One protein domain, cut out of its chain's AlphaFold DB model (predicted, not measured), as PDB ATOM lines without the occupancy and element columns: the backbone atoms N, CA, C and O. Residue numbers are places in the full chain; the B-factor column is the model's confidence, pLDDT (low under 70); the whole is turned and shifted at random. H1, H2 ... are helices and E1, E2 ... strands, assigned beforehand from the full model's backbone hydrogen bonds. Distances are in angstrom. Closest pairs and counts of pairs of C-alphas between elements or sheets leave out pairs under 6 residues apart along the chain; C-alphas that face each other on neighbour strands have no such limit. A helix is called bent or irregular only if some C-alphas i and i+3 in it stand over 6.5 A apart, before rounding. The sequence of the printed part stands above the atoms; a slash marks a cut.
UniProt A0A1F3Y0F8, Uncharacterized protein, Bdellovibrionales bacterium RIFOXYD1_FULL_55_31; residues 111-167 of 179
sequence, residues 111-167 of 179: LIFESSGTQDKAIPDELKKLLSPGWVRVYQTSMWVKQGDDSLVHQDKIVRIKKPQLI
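This is residues 111 to 167 of the 179 residues of an uncharacterized protein of Bdellovibrionales bacterium RIFOXYD1_FULL_55_31 (UniProt A0A1F3Y0F8). A long two-stranded hairpin, E2 and E3, is sharply bent along its length, and the short strand E1 runs side by side with the first part of E2, which gives a narrow sheet of three strands that goes on past E1 as two. Beyond the sheet, at the end away from the hairpin's turn, the chain makes a loop with the four-residue helix H1, and residues 120 to 126 of this loop stick out. The printed part has 57 residues, with three named strands and one named helix in the order E1, H1, E2, E3; the sheet's order is E1 - E2 - E3, all antiparallel, and the class is mostly strand. The whole is extended, with a radius of gyration of the C-alphas of 16.8 A and spans of 53 by 22 by 12 A.

E1, residues 111 to 116, is an edge strand and the antiparallel neighbour of E2, residues 135 to 146, with 145 degrees between their directions. The C-alphas of Leu 111 and Tyr 139 face each other at 4.3 A, and those of Ser 116 and Trp 135 at 4.4 A. Across this pair N 138 and O 113 are 2.8 A apart and N 115 and O 136 are 2.9 A apart, both within hydrogen-bond range. H1, residues 125 to 128, follows E1 after a short link of 8 residues and is not on the sheet, with 0 pairs of C-alphas within 10 A. H1 is too short for any O i to N i+4 pair inside it, and of its one O i to N i+3 pair, 0 are within range. A short link of 6 residues joins H1 to E2, which is the inner strand. E3, residues 152 to 162, is the other edge strand, and H1 and E3 are apart. E2 and E3 form a hairpin with a tight link of 5 residues, antiparallel at 160 degrees between their directions. The C-alphas of Lys 146 and Leu 152 face each other at 4.4 A near the turn, and those of Trp 135 and Lys 162 at 5.2 A at the other end of the pair. N 155 and O 143, 2.8 A apart, and N 162 and O 135, 2.9 A apart, are within hydrogen-bond range. E2 bends by 85 degrees at residue 142, and E3 bends by 70 degrees at residue 156. Outside the named strands, residues 131 to 132 pair with residues 165 to 166, antiparallel.

E1 begins at C-alpha 111, at (-23.511, 35.047, -10.944), and measures 14.1 A from first to last C-alpha. H1 runs from Asp 125 to Lys 128, with C-alpha 125 at (-9.885, 8.667, -10.728). E2, the longest strand with 12 residues, runs from Trp 135 to Lys 146 over 27.8 A. E3 runs from Leu 152 to Lys 162 over 27.5 A and ends at C-alpha 162, at (-13.905, 27.315, -19.922).

The outline is a rod, and the two C-alphas farthest apart, those of Glu 126 in H1 and Asp 150 in the link from E2 to E3, are 53.5 A apart. The first and last printed C-alphas, of Leu 111 and Ile 167, are 27.1 A apart. The printed part has no cut, and no link is long. Residues 120 to 126, of which 125 to 126 belong to H1, stand free. The mean pLDDT of the printed part of this model is 75.8, and nine residues are under 70: residues 117 to 123, residue 127 and residue 151.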
ATOM      1  N   LEU A 111     -23.469  36.477 -10.613       70.19
ATOM      2  CA  LEU A 111     -23.511  35.047 -10.944       70.19
ATOM      3  C   LEU A 111     -24.900  34.476 -10.608       70.19
ATOM      4  O   LEU A 111     -25.305  34.478  -9.447       70.19
ATOM      5  N   ILE A 112     -25.630  33.999 -11.619       79.25
ATOM      6  CA  ILE A 112     -26.937  33.344 -11.442       79.25
ATOM      7  C   ILE A 112     -26.760  31.825 -11.393       79.25
ATOM      8  O   ILE A 112     -27.466  31.140 -10.658       79.25
ATOM      9  N   PHE A 113     -25.845  31.290 -12.206       77.12
ATOM     10  CA  PHE A 113     -25.713  29.852 -12.406       77.12
ATOM     11  C   PHE A 113     -24.263  29.446 -12.665       77.12
ATOM     12  O   PHE A 113     -23.562  30.081 -13.455       77.12
ATOM     13  N   GLU A 114     -23.840  28.351 -12.039       78.06
ATOM     14  CA  GLU A 114     -22.544  27.711 -12.241       78.06
ATOM     15  C   GLU A 114     -22.745  26.203 -12.415       78.06
ATOM     16  O   GLU A 114     -23.444  25.565 -11.632       78.06
ATOM     17  N   SER A 115     -22.129  25.634 -13.450       78.56
ATOM     18  CA  SER A 115     -22.101  24.196 -13.707       78.56
ATOM     19  C   SER A 115     -20.683  23.760 -14.068       78.56
ATOM     20  O   SER A 115     -20.008  24.394 -14.886       78.56
ATOM     21  N   SER A 116     -20.221  22.674 -13.450       75.31
ATOM     22  CA  SER A 116     -18.932  22.049 -13.746       75.31
ATOM     23  C   SER A 116     -19.133  20.898 -14.727       75.31
ATOM     24  O   SER A 116     -19.870  19.953 -14.453       75.31
ATOM     25  N   GLY A 117     -18.464  20.951 -15.880       64.06
ATOM     26  CA  GLY A 117     -18.676  20.032 -17.003       64.06
ATOM     27  C   GLY A 117     -18.169  18.600 -16.793       64.06
ATOM     28  O   GLY A 117     -18.260  17.789 -17.711       64.06
ATOM     29  N   THR A 118     -17.616  18.274 -15.624       60.84
ATOM     30  CA  THR A 118     -17.012  16.959 -15.340       60.84
ATOM     31  C   THR A 118     -17.517  16.297 -14.059       60.84
ATOM     32  O   THR A 118     -17.019  15.226 -13.722       60.84
ATOM     33  N   GLN A 119     -18.452  16.906 -13.319       57.44
ATOM     34  CA  GLN A 119     -18.911  16.350 -12.037       57.44
ATOM     35  C   GLN A 119     -19.853  15.144 -12.196       57.44
ATOM     36  O   GLN A 119     -19.798  14.240 -11.369       57.44
ATOM     37  N   ASP A 120     -20.621  15.067 -13.290       57.28
ATOM     38  CA  ASP A 120     -21.692  14.063 -13.439       57.28
ATOM     39  C   ASP A 120     -21.322  12.832 -14.286       57.28
ATOM     40  O   ASP A 120     -22.126  11.912 -14.437       57.28
ATOM     41  N   LYS A 121     -20.113  12.775 -14.860       63.31
ATOM     42  CA  LYS A 121     -19.651  11.597 -15.614       63.31
ATOM     43  C   LYS A 121     -18.683  10.784 -14.765       63.31
ATOM     44  O   LYS A 121     -17.722  11.332 -14.229       63.31
ATOM     45  N   ALA A 122     -18.919   9.473 -14.682       62.69
ATOM     46  CA  ALA A 122     -18.058   8.504 -14.008       62.69
ATOM     47  C   ALA A 122     -16.708   8.375 -14.737       62.69
ATOM     48  O   ALA A 122     -16.462   7.436 -15.489       62.69
ATOM     49  N   ILE A 123     -15.846   9.375 -14.569       68.56
ATOM     50  CA  ILE A 123     -14.472   9.359 -15.062       68.56
ATOM     51  C   ILE A 123     -13.635   8.601 -14.017       68.56
ATOM     52  O   ILE A 123     -13.725   8.936 -12.832       68.56
ATOM     53  N   PRO A 124     -12.836   7.598 -14.414       77.00
ATOM     54  CA  PRO A 124     -11.901   6.927 -13.515       77.00
ATOM     55  C   PRO A 124     -10.954   7.925 -12.830       77.00
ATOM     56  O   PRO A 124     -10.494   8.883 -13.457       77.00
ATOM     57  N   ASP A 125     -10.646   7.708 -11.550       74.88
ATOM     58  CA  ASP A 125      -9.885   8.667 -10.728       74.88
ATOM     59  C   ASP A 125      -8.464   8.943 -11.251       74.88
ATOM     60  O   ASP A 125      -7.912  10.020 -11.020       74.88
ATOM     61  N   GLU A 126      -7.899   8.009 -12.015       74.19
ATOM     62  CA  GLU A 126      -6.606   8.147 -12.694       74.19
ATOM     63  C   GLU A 126      -6.633   9.235 -13.780       74.19
ATOM     64  O   GLU A 126      -5.713  10.045 -13.880       74.19
ATOM     65  N   LEU A 127      -7.727   9.323 -14.543       69.94
ATOM     66  CA  LEU A 127      -7.896  10.303 -15.621       69.94
ATOM     67  C   LEU A 127      -8.332  11.677 -15.098       69.94
ATOM     68  O   LEU A 127      -8.019  12.695 -15.715       69.94
ATOM     69  N   LYS A 128      -9.001  11.736 -13.938       70.44
ATOM     70  CA  LYS A 128      -9.400  13.006 -13.300       70.44
ATOM     71  C   LYS A 128      -8.205  13.900 -12.962       70.44
ATOM     72  O   LYS A 128      -8.341  15.117 -12.999       70.44
ATOM     73  N   LYS A 129      -7.043  13.317 -12.651       73.06
ATOM     74  CA  LYS A 129      -5.820  14.065 -12.302       73.06
ATOM     75  C   LYS A 129      -5.143  14.721 -13.509       73.06
ATOM     76  O   LYS A 129      -4.412  15.688 -13.340       73.06
ATOM     77  N   LEU A 130      -5.403  14.211 -14.713       72.06
ATOM     78  CA  LEU A 130      -4.809  14.689 -15.967       72.06
ATOM     79  C   LEU A 130      -5.691  15.721 -16.687       72.06
ATOM     80  O   LEU A 130      -5.290  16.291 -17.701       72.06
ATOM     81  N   LEU A 131      -6.898  15.966 -16.173       70.62
ATOM     82  CA  LEU A 131      -7.911  16.806 -16.798       70.62
ATOM     83  C   LEU A 131      -8.222  18.010 -15.907       70.62
ATOM     84  O   LEU A 131      -8.706  17.861 -14.790       70.62
ATOM     85  N   SER A 132      -8.028  19.224 -16.429       74.75
ATOM     86  CA  SER A 132      -8.634  20.416 -15.837       74.75
ATOM     87  C   SER A 132     -10.117  20.426 -16.207       74.75
ATOM     88  O   SER A 132     -10.436  20.562 -17.396       74.75
ATOM     89  N   PRO A 133     -11.037  20.349 -15.234       72.31
ATOM     90  CA  PRO A 133     -12.457  20.340 -15.525       72.31
ATOM     91  C   PRO A 133     -12.893  21.668 -16.150       72.31
ATOM     92  O   PRO A 133     -12.486  22.752 -15.720       72.31
ATOM     93  N   GLY A 134     -13.694  21.576 -17.209       78.12
ATOM     94  CA  GLY A 134     -14.343  22.736 -17.809       78.12
ATOM     95  C   GLY A 134     -15.502  23.221 -16.940       78.12
ATOM     96  O   GLY A 134     -16.075  22.447 -16.176       78.12
ATOM     97  N   TRP A 135     -15.878  24.487 -17.073       79.50
ATOM     98  CA  TRP A 135     -17.026  25.051 -16.362       79.50
ATOM     99  C   TRP A 135     -17.797  26.024 -17.241       79.50
ATOM    100  O   TRP A 135     -17.252  26.633 -18.167       79.50
ATOM    101  N   VAL A 136     -19.077  26.163 -16.923       82.69
ATOM    102  CA  VAL A 136     -19.994  27.128 -17.520       82.69
ATOM    103  C   VAL A 136     -20.550  27.992 -16.397       82.69
ATOM    104  O   VAL A 136     -21.116  27.477 -15.434       82.69
ATOM    105  N   ARG A 137     -20.385  29.311 -16.517       82.69
ATOM    106  CA  ARG A 137     -20.947  30.294 -15.585       82.69
ATOM    107  C   ARG A 137     -21.803  31.295 -16.340       82.69
ATOM    108  O   ARG A 137     -21.375  31.824 -17.367       82.69
ATOM    109  N   VAL A 138     -23.001  31.548 -15.827       82.06
ATOM    110  CA  VAL A 138     -23.944  32.526 -16.371       82.06
ATOM    111  C   VAL A 138     -24.061  33.679 -15.391       82.06
ATOM    112  O   VAL A 138     -24.453  33.495 -14.235       82.06
ATOM    113  N   TYR A 139     -23.746  34.871 -15.877       78.19
ATOM    114  CA  TYR A 139     -23.821  36.111 -15.128       78.19
ATOM    115  C   TYR A 139     -25.001  36.934 -15.638       78.19
ATOM    116  O   TYR A 139     -25.167  37.086 -16.848       78.19
ATOM    117  N   GLN A 140     -25.813  37.460 -14.725       77.12
ATOM    118  CA  GLN A 140     -26.693  38.585 -15.012       77.12
ATOM    119  C   GLN A 140     -25.824  39.818 -15.154       77.12
ATOM    120  O   GLN A 140     -25.025  40.095 -14.266       77.12
ATOM    121  N   THR A 141     -25.985  40.552 -16.238       72.75
ATOM    122  CA  THR A 141     -25.363  41.860 -16.411       72.75
ATOM    123  C   THR A 141     -26.442  42.833 -16.864       72.75
ATOM    124  O   THR A 141     -27.517  42.416 -17.277       72.75
ATOM    125  N   SER A 142     -26.196  44.127 -16.750       70.62
ATOM    126  CA  SER A 142     -27.060  45.145 -17.338       70.62
ATOM    127  C   SER A 142     -26.153  46.146 -18.019       70.62
ATOM    128  O   SER A 142     -25.824  47.188 -17.452       70.62
ATOM    129  N   MET A 143     -25.706  45.795 -19.222       74.88
ATOM    130  CA  MET A 143     -24.755  46.606 -19.970       74.88
ATOM    131  C   MET A 143     -25.294  46.976 -21.342       74.88
ATOM    132  O   MET A 143     -25.905  46.164 -22.031       74.88
ATOM    133  N   TRP A 144     -25.030  48.209 -21.754       77.94
ATOM    134  CA  TRP A 144     -25.254  48.658 -23.121       77.94
ATOM    135  C   TRP A 144     -23.954  48.489 -23.903       77.94
ATOM    136  O   TRP A 144     -22.938  49.088 -23.555       77.94
ATOM    137  N   VAL A 145     -23.974  47.663 -24.947       80.56
ATOM    138  CA  VAL A 145     -22.811  47.383 -25.793       80.56
ATOM    139  C   VAL A 145     -23.076  47.929 -27.189       80.56
ATOM    140  O   VAL A 145     -24.119  47.660 -27.785       80.56
ATOM    141  N   LYS A 146     -22.134  48.704 -27.728       83.69
ATOM    142  CA  LYS A 146     -22.225  49.212 -29.099       83.69
ATOM    143  C   LYS A 146     -21.969  48.064 -30.086       83.69
ATOM    144  O   LYS A 146     -20.902  47.454 -30.053       83.69
ATOM    145  N   GLN A 147     -22.940  47.762 -30.945       78.62
ATOM    146  CA  GLN A 147     -22.841  46.738 -31.985       78.62
ATOM    147  C   GLN A 147     -22.850  47.423 -33.361       78.62
ATOM    148  O   GLN A 147     -23.890  47.837 -33.864       78.62
ATOM    149  N   GLY A 148     -21.676  47.574 -33.978       82.50
ATOM    150  CA  GLY A 148     -21.522  48.336 -35.227       82.50
ATOM    151  C   GLY A 148     -21.524  49.853 -35.014       82.50
ATOM    152  O   GLY A 148     -21.446  50.326 -33.881       82.50
ATOM    153  N   ASP A 149     -21.588  50.628 -36.097       82.69
ATOM    154  CA  ASP A 149     -21.383  52.082 -36.026       82.69
ATOM    155  C   ASP A 149     -22.574  52.854 -35.440       82.69
ATOM    156  O   ASP A 149     -22.350  53.891 -34.810       82.69
ATOM    157  N   ASP A 150     -23.793  52.307 -35.541       85.69
ATOM    158  CA  ASP A 150     -25.038  53.040 -35.254       85.69
ATOM    159  C   ASP A 150     -26.050  52.277 -34.375       85.69
ATOM    160  O   ASP A 150     -27.221  52.645 -34.301       85.69
ATOM    161  N   SER A 151     -25.640  51.196 -33.696       69.56
ATOM    162  CA  SER A 151     -26.550  50.462 -32.804       69.56
ATOM    163  C   SER A 151     -25.964  50.190 -31.420       69.56
ATOM    164  O   SER A 151     -24.776  49.904 -31.257       69.56
ATOM    165  N   LEU A 152     -26.825  50.304 -30.409       80.69
ATOM    166  CA  LEU A 152     -26.568  49.962 -29.014       80.69
ATOM    167  C   LEU A 152     -27.507  48.822 -28.637       80.69
ATOM    168  O   LEU A 152     -28.723  48.942 -28.774       80.69
ATOM    169  N   VAL A 153     -26.939  47.722 -28.159       77.94
ATOM    170  CA  VAL A 153     -27.680  46.537 -27.736       77.94
ATOM    171  C   VAL A 153     -27.516  46.375 -26.236       77.94
ATOM    172  O   VAL A 153     -26.401  46.380 -25.713       77.94
ATOM    173  N   HIS A 154     -28.637  46.242 -25.536       79.25
ATOM    174  CA  HIS A 154     -28.645  45.916 -24.117       79.25
ATOM    175  C   HIS A 154     -28.405  44.416 -23.941       79.25
ATOM    176  O   HIS A 154     -29.070  43.593 -24.569       79.25
ATOM    177  N   GLN A 155     -27.411  44.063 -23.132       80.06
ATOM    178  CA  GLN A 155     -27.110  42.685 -22.775       80.06
ATOM    179  C   GLN A 155     -27.505  42.458 -21.321       80.06
ATOM    180  O   GLN A 155     -26.985  43.116 -20.421       80.06
ATOM    181  N   ASP A 156     -28.390  41.483 -21.122       79.06
ATOM    182  CA  ASP A 156     -28.889  41.075 -19.806       79.06
ATOM    183  C   ASP A 156     -28.087  39.922 -19.185       79.06
ATOM    184  O   ASP A 156     -28.154  39.652 -17.981       79.06
ATOM    185  N   LYS A 157     -27.389  39.146 -20.023       80.88
ATOM    186  CA  LYS A 157     -26.719  37.908 -19.615       80.88
ATOM    187  C   LYS A 157     -25.428  37.690 -20.386       80.88
ATOM    188  O   LYS A 157     -25.408  37.793 -21.608       80.88
ATOM    189  N   ILE A 158     -24.381  37.294 -19.669       81.81
ATOM    190  CA  ILE A 158     -23.106  36.853 -20.242       81.81
ATOM    191  C   ILE A 158     -22.866  35.404 -19.833       81.81
ATOM    192  O   ILE A 158     -23.011  35.034 -18.667       81.81
ATOM    193  N   VAL A 159     -22.464  34.578 -20.799       82.38
ATOM    194  CA  VAL A 159     -22.081  33.182 -20.569       82.38
ATOM    195  C   VAL A 159     -20.572  33.055 -20.741       82.38
ATOM    196  O   VAL A 159     -20.042  33.321 -21.819       82.38
ATOM    197  N   ARG A 160     -19.869  32.633 -19.687       81.94
ATOM    198  CA  ARG A 160     -18.429  32.343 -19.729       81.94
ATOM    199  C   ARG A 160     -18.217  30.834 -19.711       81.94
ATOM    200  O   ARG A 160     -18.690  30.147 -18.806       81.94
ATOM    201  N   ILE A 161     -17.502  30.331 -20.715       82.88
ATOM    202  CA  ILE A 161     -17.243  28.901 -20.906       82.88
ATOM    203  C   ILE A 161     -15.736  28.670 -20.860       82.88
ATOM    204  O   ILE A 161     -15.002  29.193 -21.699       82.88
ATOM    205  N   LYS A 162     -15.273  27.842 -19.921       83.56
ATOM    206  CA  LYS A 162     -13.905  27.315 -19.922       83.56
ATOM    207  C   LYS A 162     -13.933  25.880 -20.431       83.56
ATOM    208  O   LYS A 162     -14.540  25.012 -19.809       83.56
ATOM    209  N   LYS A 163     -13.280  25.628 -21.569       80.25
ATOM    210  CA  LYS A 163     -13.159  24.275 -22.132       80.25
ATOM    211  C   LYS A 163     -12.246  23.411 -21.247       80.25
ATOM    212  O   LYS A 163     -11.273  23.947 -20.711       80.25
ATOM    213  N   PRO A 164     -12.532  22.106 -21.099       78.12
ATOM    214  CA  PRO A 164     -11.623  21.195 -20.420       78.12
ATOM    215  C   PRO A 164     -10.304  21.111 -21.191       78.12
ATOM    216  O   PRO A 164     -10.296  21.105 -22.424       78.12
ATOM    217  N   GLN A 165      -9.195  21.073 -20.462       78.75
ATOM    218  CA  GLN A 165      -7.855  20.967 -21.031       78.75
ATOM    219  C   GLN A 165      -7.097  19.844 -20.335       78.75
ATOM    220  O   GLN A 165      -7.261  19.632 -19.132       78.75
ATOM    221  N   LEU A 166      -6.272  19.135 -21.099       77.19
ATOM    222  CA  LEU A 166      -5.306  18.199 -20.544       77.19
ATOM    223  C   LEU A 166      -4.185  19.008 -19.899       77.19
ATOM    224  O   LEU A 166      -3.674  19.947 -20.510       77.19
ATOM    225  N   ILE A 167      -3.825  18.662 -18.668       75.44
ATOM    226  CA  ILE A 167      -2.636  19.219 -18.028       75.44
ATOM    227  C   ILE A 167      -1.451  18.478 -18.659       75.44
ATOM    228  O   ILE A 167      -1.375  17.258 -18.500       75.44
TER     229      ILE A 167